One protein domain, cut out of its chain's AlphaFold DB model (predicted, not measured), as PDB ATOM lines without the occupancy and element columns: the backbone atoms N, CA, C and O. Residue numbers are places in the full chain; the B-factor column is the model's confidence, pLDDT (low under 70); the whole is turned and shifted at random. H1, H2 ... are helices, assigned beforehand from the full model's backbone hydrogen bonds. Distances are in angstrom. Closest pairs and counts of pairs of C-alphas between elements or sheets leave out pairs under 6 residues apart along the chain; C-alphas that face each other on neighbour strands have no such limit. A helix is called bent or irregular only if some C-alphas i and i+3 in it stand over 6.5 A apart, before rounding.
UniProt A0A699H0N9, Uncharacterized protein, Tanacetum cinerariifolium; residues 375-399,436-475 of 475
ATOM      1  N   ILE A 375      23.916 181.332  87.426       90.75
ATOM      2  CA  ILE A 375      24.515 180.882  86.164       90.75
ATOM      3  C   ILE A 375      25.935 180.323  86.325       90.75
ATOM      4  O   ILE A 375      26.277 179.340  85.668       90.75
ATOM      5  N   ASP A 376      26.730 180.874  87.245       85.38
ATOM      6  CA  ASP A 376      28.117 180.452  87.469       85.38
ATOM      7  C   ASP A 376      28.205 179.007  87.974       85.38
ATOM      8  O   ASP A 376      28.978 178.203  87.456       85.38
ATOM      9  N   ILE A 377      27.350 178.643  88.934       81.75
ATOM     10  CA  ILE A 377      27.353 177.304  89.542       81.75
ATOM     11  C   ILE A 377      26.830 176.263  88.554       81.75
ATOM     12  O   ILE A 377      27.377 175.164  88.451       81.75
ATOM     13  N   VAL A 378      25.782 176.613  87.803       83.44
ATOM     14  CA  VAL A 378      25.232 175.739  86.761       83.44
ATOM     15  C   VAL A 378      26.284 175.490  85.677       83.44
ATOM     16  O   VAL A 378      26.491 174.346  85.274       83.44
ATOM     17  N   THR A 379      27.002 176.532  85.259       88.31
ATOM     18  CA  THR A 379      28.084 176.429  84.270       88.31
ATOM     19  C   THR A 379      29.237 175.562  84.783       88.31
ATOM     20  O   THR A 379      29.691 174.666  84.070       88.31
ATOM     21  N   GLU A 380      29.674 175.756  86.032       85.50
ATOM     22  CA  GLU A 380      30.727 174.939  86.650       85.50
ATOM     23  C   GLU A 380      30.330 173.455  86.723       85.50
ATOM     24  O   GLU A 380      31.117 172.579  86.351       85.50
ATOM     25  N   TYR A 381      29.088 173.168  87.124       87.19
ATOM     26  CA  TYR A 381      28.550 171.808  87.160       87.19
ATOM     27  C   TYR A 381      28.545 171.152  85.775       87.19
ATOM     28  O   TYR A 381      29.029 170.029  85.628       87.19
ATOM     29  N   TYR A 382      28.029 171.836  84.749       85.19
ATOM     30  CA  TYR A 382      27.972 171.280  83.396       85.19
ATOM     31  C   TYR A 382      29.365 171.037  82.810       85.19
ATOM     32  O   TYR A 382      29.574 169.995  82.194       85.19
ATOM     33  N   ASN A 383      30.325 171.932  83.052       87.81
ATOM     34  CA  ASN A 383      31.708 171.743  82.608       87.81
ATOM     35  C   ASN A 383      32.354 170.518  83.272       87.81
ATOM     36  O   ASN A 383      32.946 169.685  82.582       87.81
ATOM     37  N   LYS A 384      32.182 170.355  84.591       83.94
ATOM     38  CA  LYS A 384      32.680 169.184  85.335       83.94
ATOM     39  C   LYS A 384      31.985 167.889  84.905       83.94
ATOM     40  O   LYS A 384      32.651 166.876  84.704       83.94
ATOM     41  N   LYS A 385      30.666 167.923  84.689       84.06
ATOM     42  CA  LYS A 385      29.899 166.779  84.177       84.06
ATOM     43  C   LYS A 385      30.370 166.369  82.781       84.06
ATOM     44  O   LYS A 385      30.558 165.187  82.529       84.06
ATOM     45  N   LEU A 386      30.597 167.327  81.884       84.38
ATOM     46  CA  LEU A 386      31.061 167.053  80.522       84.38
ATOM     47  C   LEU A 386      32.482 166.464  80.509       84.38
ATOM     48  O   LEU A 386      32.779 165.598  79.688       84.38
ATOM     49  N   LEU A 387      33.337 166.879  81.450       82.88
ATOM     50  CA  LEU A 387      34.648 166.269  81.675       82.88
ATOM     51  C   LEU A 387      34.521 164.810  82.148       82.88
ATOM     52  O   LEU A 387      35.197 163.933  81.615       82.88
ATOM     53  N   TYR A 388      33.619 164.551  83.100       80.38
ATOM     54  CA  TYR A 388      33.336 163.207  83.604       80.38
ATOM     55  C   TYR A 388      32.801 162.277  82.507       80.38
ATOM     56  O   TYR A 388      33.322 161.181  82.340       80.38
ATOM     57  N   GLU A 389      31.822 162.718  81.711       80.31
ATOM     58  CA  GLU A 389      31.281 161.921  80.596       80.31
ATOM     59  C   GLU A 389      32.356 161.628  79.536       80.31
ATOM     60  O   GLU A 389      32.434 160.516  79.021       80.31
ATOM     61  N   ARG A 390      33.248 162.590  79.249       81.62
ATOM     62  CA  ARG A 390      34.384 162.371  78.336       81.62
ATOM     63  C   ARG A 390      35.363 161.329  78.877       81.62
ATOM     64  O   ARG A 390      35.906 160.551  78.098       81.62
ATOM     65  N   LEU A 391      35.617 161.329  80.184       73.88
ATOM     66  CA  LEU A 391      36.455 160.314  80.821       73.88
ATOM     67  C   LEU A 391      35.769 158.950  80.807       73.88
ATOM     68  O   LEU A 391      36.398 157.976  80.416       73.88
ATOM     69  N   LYS A 392      34.478 158.892  81.141       77.00
ATOM     70  CA  LYS A 392      33.670 157.671  81.100       77.00
ATOM     71  C   LYS A 392      33.687 157.022  79.712       77.00
ATOM     72  O   LYS A 392      33.969 155.835  79.618       77.00
ATOM     73  N   PHE A 393      33.484 157.805  78.652       76.00
ATOM     74  CA  PHE A 393      33.533 157.300  77.276       76.00
ATOM     75  C   PHE A 393      34.911 156.720  76.919       76.00
ATOM     76  O   PHE A 393      34.985 155.664  76.305       76.00
ATOM     77  N   LYS A 394      36.008 157.344  77.379       74.56
ATOM     78  CA  LYS A 394      37.362 156.788  77.202       74.56
ATOM     79  C   LYS A 394      37.566 155.456  77.928       74.56
ATOM     80  O   LYS A 394      38.325 154.631  77.443       74.56
ATOM     81  N   PHE A 395      36.927 155.249  79.080       69.88
ATOM     82  CA  PHE A 395      36.989 153.959  79.774       69.88
ATOM     83  C   PHE A 395      36.193 152.873  79.044       69.88
ATOM     84  O   PHE A 395      36.660 151.744  78.990       69.88
ATOM     85  N   GLU A 396      35.039 153.212  78.467       73.25
ATOM     86  CA  GLU A 396      34.197 152.258  77.724       73.25
ATOM     87  C   GLU A 396      34.777 151.904  76.340       73.25
ATOM     88  O   GLU A 396      34.595 150.786  75.864       73.25
ATOM     89  N   GLU A 397      35.502 152.820  75.690       75.31
ATOM     90  CA  GLU A 397      36.136 152.581  74.382       75.31
ATOM     91  C   GLU A 397      37.429 151.736  74.501       75.31
ATOM     92  O   GLU A 397      37.713 150.894  73.641       75.31
ATOM     93  N   ASP A 398      38.162 151.887  75.613       65.25
ATOM     94  CA  ASP A 398      39.400 151.149  75.922       65.25
ATOM     95  C   ASP A 398      39.163 149.681  76.367       65.25
ATOM     96  O   ASP A 398      40.128 148.920  76.480       65.25
ATOM     97  N   ASP A 399      37.911 149.242  76.563       51.84
ATOM     98  CA  ASP A 399      37.560 147.823  76.791       51.84
ATOM     99  C   ASP A 399      37.703 146.962  75.514       51.84
ATOM    100  O   ASP A 399      37.584 145.730  75.537       51.84
ATOM    101  N   LEU A 436      49.350 148.175  86.583       62.19
ATOM    102  CA  LEU A 436      48.946 148.697  87.891       62.19
ATOM    103  C   LEU A 436      49.211 150.203  88.038       62.19
ATOM    104  O   LEU A 436      48.406 150.894  88.666       62.19
ATOM    105  N   LYS A 437      50.295 150.739  87.458       71.56
ATOM    106  CA  LYS A 437      50.579 152.187  87.458       71.56
ATOM    107  C   LYS A 437      49.555 152.973  86.638       71.56
ATOM    108  O   LYS A 437      49.061 153.993  87.118       71.56
ATOM    109  N   VAL A 438      49.197 152.483  85.450       62.88
ATOM    110  CA  VAL A 438      48.195 153.125  84.578       62.88
ATOM    111  C   VAL A 438      46.811 153.095  85.230       62.88
ATOM    112  O   VAL A 438      46.160 154.137  85.334       62.88
ATOM    113  N   SER A 439      46.400 151.943  85.763       56.78
ATOM    114  CA  SER A 439      45.115 151.789  86.457       56.78
ATOM    115  C   SER A 439      45.023 152.659  87.716       56.78
ATOM    116  O   SER A 439      43.995 153.288  87.962       56.78
ATOM    117  N   ARG A 440      46.116 152.787  88.485       65.50
ATOM    118  CA  ARG A 440      46.174 153.663  89.668       65.50
ATOM    119  C   ARG A 440      46.041 155.144  89.305       65.50
ATOM    120  O   ARG A 440      45.302 155.853  89.980       65.50
ATOM    121  N   SER A 441      46.716 155.602  88.248       73.31
ATOM    122  CA  SER A 441      46.624 156.997  87.790       73.31
ATOM    123  C   SER A 441      45.201 157.353  87.350       73.31
ATOM    124  O   SER A 441      44.681 158.403  87.720       73.31
ATOM    125  N   ARG A 442      44.555 156.451  86.602       62.97
ATOM    126  CA  ARG A 442      43.180 156.617  86.114       62.97
ATOM    127  C   ARG A 442      42.148 156.626  87.252       62.97
ATOM    128  O   ARG A 442      41.202 157.407  87.220       62.97
ATOM    129  N   PHE A 443      42.356 155.810  88.287       60.31
ATOM    130  CA  PHE A 443      41.495 155.786  89.474       60.31
ATOM    131  C   PHE A 443      41.614 157.067  90.317       60.31
ATOM    132  O   PHE A 443      40.605 157.619  90.747       60.31
ATOM    133  N   GLN A 444      42.834 157.586  90.497       70.81
ATOM    134  CA  GLN A 444      43.071 158.842  91.223       70.81
ATOM    135  C   GLN A 444      42.408 160.050  90.543       70.81
ATOM    136  O   GLN A 444      41.874 160.923  91.225       70.81
ATOM    137  N   GLU A 445      42.389 160.087  89.209       69.19
ATOM    138  CA  GLU A 445      41.711 161.142  88.443       69.19
ATOM    139  C   GLU A 445      40.181 161.094  88.628       69.19
ATOM    140  O   GLU A 445      39.544 162.127  88.845       69.19
ATOM    141  N   ALA A 446      39.587 159.895  88.641       64.38
ATOM    142  CA  ALA A 446      38.158 159.720  88.907       64.38
ATOM    143  C   ALA A 446      37.770 160.110  90.348       64.38
ATOM    144  O   ALA A 446      36.752 160.777  90.559       64.38
ATOM    145  N   GLU A 447      38.588 159.751  91.344       68.81
ATOM    146  CA  GLU A 447      38.372 160.156  92.740       68.81
ATOM    147  C   GLU A 447      38.466 161.673  92.928       68.81
ATOM    148  O   GLU A 447      37.650 162.250  93.657       68.81
ATOM    149  N   PHE A 448      39.410 162.325  92.242       76.44
ATOM    150  CA  PHE A 448      39.563 163.779  92.257       76.44
ATOM    151  C   PHE A 448      38.305 164.482  91.726       76.44
ATOM    152  O   PHE A 448      37.759 165.372  92.378       76.44
ATOM    153  N   ILE A 449      37.754 164.011  90.604       71.12
ATOM    154  CA  ILE A 449      36.529 164.578  90.018       71.12
ATOM    155  C   ILE A 449      35.309 164.333  90.916       71.12
ATOM    156  O   ILE A 449      34.481 165.227  91.108       71.12
ATOM    157  N   ALA A 450      35.198 163.146  91.519       68.69
ATOM    158  CA  ALA A 450      34.121 162.840  92.459       68.69
ATOM    159  C   ALA A 450      34.206 163.692  93.740       68.69
ATOM    160  O   ALA A 450      33.183 164.076  94.313       68.69
ATOM    161  N   HIS A 451      35.417 163.992  94.211       79.62
ATOM    162  CA  HIS A 451      35.644 164.921  95.315       79.62
ATOM    163  C   HIS A 451      35.194 166.346  94.950       79.62
ATOM    164  O   HIS A 451      34.413 166.944  95.691       79.62
ATOM    165  N   ASP A 452      35.581 166.844  93.778       76.81
ATOM    166  CA  ASP A 452      35.207 168.178  93.294       76.81
ATOM    167  C   ASP A 452      33.698 168.354  93.084       76.81
ATOM    168  O   ASP A 452      33.155 169.435  93.332       76.81
ATOM    169  N   LEU A 453      33.000 167.302  92.645       73.56
ATOM    170  CA  LEU A 453      31.539 167.308  92.533       73.56
ATOM    171  C   LEU A 453      30.858 167.335  93.907       73.56
ATOM    172  O   LEU A 453      29.851 168.026  94.077       73.56
ATOM    173  N   ARG A 454      31.410 166.630  94.902       75.44
ATOM    174  CA  ARG A 454      30.908 166.679  96.284       75.44
ATOM    175  C   ARG A 454      31.090 168.061  96.901       75.44
ATOM    176  O   ARG A 454      30.149 168.566  97.508       75.44
ATOM    177  N   ASP A 455      32.247 168.688  96.713       78.94
ATOM    178  CA  ASP A 455      32.500 170.043  97.216       78.94
ATOM    179  C   ASP A 455      31.558 171.077  96.572       78.94
ATOM    180  O   ASP A 455      30.986 171.931  97.256       78.94
ATOM    181  N   LEU A 456      31.293 170.943  95.266       78.25
ATOM    182  CA  LEU A 456      30.306 171.764  94.561       78.25
ATOM    183  C   LEU A 456      28.892 171.598  95.149       78.25
ATOM    184  O   LEU A 456      28.192 172.585  95.372       78.25
ATOM    185  N   LEU A 457      28.484 170.361  95.445       74.25
ATOM    186  CA  LEU A 457      27.207 170.048  96.096       74.25
ATOM    187  C   LEU A 457      27.104 170.661  97.498       74.25
ATOM    188  O   LEU A 457      26.064 171.213  97.853       74.25
ATOM    189  N   VAL A 458      28.180 170.625  98.285       78.38
ATOM    190  CA  VAL A 458      28.215 171.257  99.613       78.38
ATOM    191  C   VAL A 458      28.070 172.776  99.499       78.38
ATOM    192  O   VAL A 458      27.260 173.370 100.215       78.38
ATOM    193  N   LYS A 459      28.783 173.411  98.560       80.12
ATOM    194  CA  LYS A 459      28.639 174.849  98.263       80.12
ATOM    195  C   LYS A 459      27.212 175.201  97.841       80.12
ATOM    196  O   LYS A 459      26.687 176.230  98.264       80.12
ATOM    197  N   LEU A 460      26.570 174.325  97.068       77.56
ATOM    198  CA  LEU A 460      25.178 174.467  96.644       77.56
ATOM    199  C   LEU A 460      24.221 174.503  97.836       77.56
ATOM    200  O   LEU A 460      23.415 175.423  97.965       77.56
ATOM    201  N   VAL A 461      24.331 173.503  98.712       77.25
ATOM    202  CA  VAL A 461      23.484 173.365  99.902       77.25
ATOM    203  C   VAL A 461      23.695 174.550 100.837       77.25
ATOM    204  O   VAL A 461      22.721 175.131 101.310       77.25
ATOM    205  N   LYS A 462      24.950 174.966 101.038       80.75
ATOM    206  CA  LYS A 462      25.281 176.131 101.861       80.75
ATOM    207  C   LYS A 462      24.651 177.414 101.316       80.75
ATOM    208  O   LYS A 462      23.959 178.099 102.054       80.75
ATOM    209  N   LYS A 463      24.781 177.684 100.012       80.25
ATOM    210  CA  LYS A 463      24.178 178.868  99.377       80.25
ATOM    211  C   LYS A 463      22.649 178.890  99.505       80.25
ATOM    212  O   LYS A 463      22.066 179.961  99.645       80.25
ATOM    213  N   GLN A 464      21.993 177.729  99.452       78.81
ATOM    214  CA  GLN A 464      20.545 177.639  99.665       78.81
ATOM    215  C   GLN A 464      20.154 177.889 101.121       78.81
ATOM    216  O   GLN A 464      19.175 178.587 101.370       78.81
ATOM    217  N   LEU A 465      20.932 177.373 102.074       77.12
ATOM    218  CA  LEU A 465      20.730 177.666 103.491       77.12
ATOM    219  C   LEU A 465      20.906 179.160 103.774       77.12
ATOM    220  O   LEU A 465      20.029 179.751 104.393       77.12
ATOM    221  N   ASP A 466      21.959 179.785 103.248       81.56
ATOM    222  CA  ASP A 466      22.209 181.220 103.424       81.56
ATOM    223  C   ASP A 466      21.050 182.068 102.859       81.56
ATOM    224  O   ASP A 466      20.587 183.001 103.510       81.56
ATOM    225  N   LYS A 467      20.499 181.706 101.686       78.50
ATOM    226  CA  LYS A 467      19.299 182.363 101.128       78.50
ATOM    227  C   LYS A 467      18.084 182.252 102.051       78.50
ATOM    228  O   LYS A 467      17.333 183.214 102.182       78.50
ATOM    229  N   VAL A 468      17.869 181.082 102.652       74.75
ATOM    230  CA  VAL A 468      16.762 180.867 103.593       74.75
ATOM    231  C   VAL A 468      16.960 181.698 104.855       74.75
ATOM    232  O   VAL A 468      16.010 182.340 105.292       74.75
ATOM    233  N   PHE A 469      18.168 181.702 105.423       79.25
ATOM    234  CA  PHE A 469      18.469 182.467 106.632       79.25
ATOM    235  C   PHE A 469      18.286 183.967 106.415       79.25
ATOM    236  O   PHE A 469      17.580 184.593 107.195       79.25
ATOM    237  N   ASN A 470      18.810 184.513 105.315       84.19
ATOM    238  CA  ASN A 470      18.645 185.933 105.000       84.19
ATOM    239  C   ASN A 470      17.167 186.303 104.813       84.19
ATOM    240  O   ASN A 470      16.727 187.342 105.284       84.19
ATOM    241  N   LYS A 471      16.373 185.430 104.177       81.25
ATOM    242  CA  LYS A 471      14.932 185.664 104.025       81.25
ATOM    243  C   LYS A 471      14.192 185.636 105.368       81.25
ATOM    244  O   LYS A 471      13.280 186.424 105.565       81.25
ATOM    245  N   ALA A 472      14.575 184.738 106.273       75.94
ATOM    246  CA  ALA A 472      13.992 184.657 107.610       75.94
ATOM    247  C   ALA A 472      14.410 185.822 108.526       75.94
ATOM    248  O   ALA A 472      13.744 186.062 109.520       75.94
ATOM    249  N   GLU A 473      15.510 186.516 108.222       84.62
ATOM    250  CA  GLU A 473      15.941 187.725 108.937       84.62
ATOM    251  C   GLU A 473      15.206 188.986 108.443       84.62
ATOM    252  O   GLU A 473      15.076 189.961 109.181       84.62
ATOM    253  N   GLU A 474      14.705 188.967 107.203       86.75
ATOM    254  CA  GLU A 474      13.877 190.037 106.627       86.75
ATOM    255  C   GLU A 474      12.388 189.958 107.032       86.75
ATOM    256  O   GLU A 474      11.682 190.967 106.923       86.75
ATOM    257  N   GLU A 475      11.910 188.785 107.469       80.12
ATOM    258  CA  GLU A 475      10.537 188.518 107.949       80.12
ATOM    259  C   GLU A 475      10.421 188.676 109.472       80.12
ATOM    260  O   GLU A 475       9.423 189.301 109.912       80.12
TER     261      GLU A 475
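This is residues 375 to 399 and 436 to 475 of the 475 residues of an uncharacterized protein of Tanacetum cinerariifolium (UniProt A0A699H0N9). One long straight helix, H2, makes the length of this rod-shaped domain, and a shorter helix, H1, packs side by side along part of it, running the opposite way. H2 sticks out well beyond H1 at one end, where residues 461 to 474 stand free, while at its other end, near the end of H1 at residue 397, the two helices splay apart and residues 436 to 441 of H2 stand free too. The printed part has 65 residues with two named helices, H1 then H2 along the chain, and no named strand; the class is all helix. The whole is extended, with a radius of gyration of the C-alphas of 17.1 A and spans of 58 by 21 by 14 A.

Begin with H2, residues 436 to 474, and look at its residues 446 to 460, with which alone it touches H1, residues 375 to 397. Seven pairs of C-alphas lie within 8 A, and the closest are those of Tyr 388 and Ile 449, 7.3 A apart. The two helices stand at a shallow tilt of 22 degrees and run opposite ways, 13.9 A from centre to centre. In the backbones of H1 and H2, every O i to N i+4 pair is within hydrogen-bond range.

Find C-alpha 436 at (48.946, 148.697, 87.891); from there H2 runs 57.4 A to C-alpha 474 at (13.877, 190.037, 106.627). Then find C-alpha 375 at (24.515, 180.882, 86.164), where H1 begins; it runs 32.8 A to C-alpha 397. Neither helix is bent.

The two C-alphas farthest apart are those of Leu 436 and Glu 475, at 58.8 A; Glu 475 is the chain's last residue. Look for the cut after residue 399: residues 400 to 435 are not printed, and C-alphas 399 and 436 are 15.9 A apart across it. The link from H1 to H2 runs across this cut. The mean pLDDT of the printed part is 76.4, and 13 residues are under 70, among them residues 398 to 399, 438 to 440 and 445 to 447.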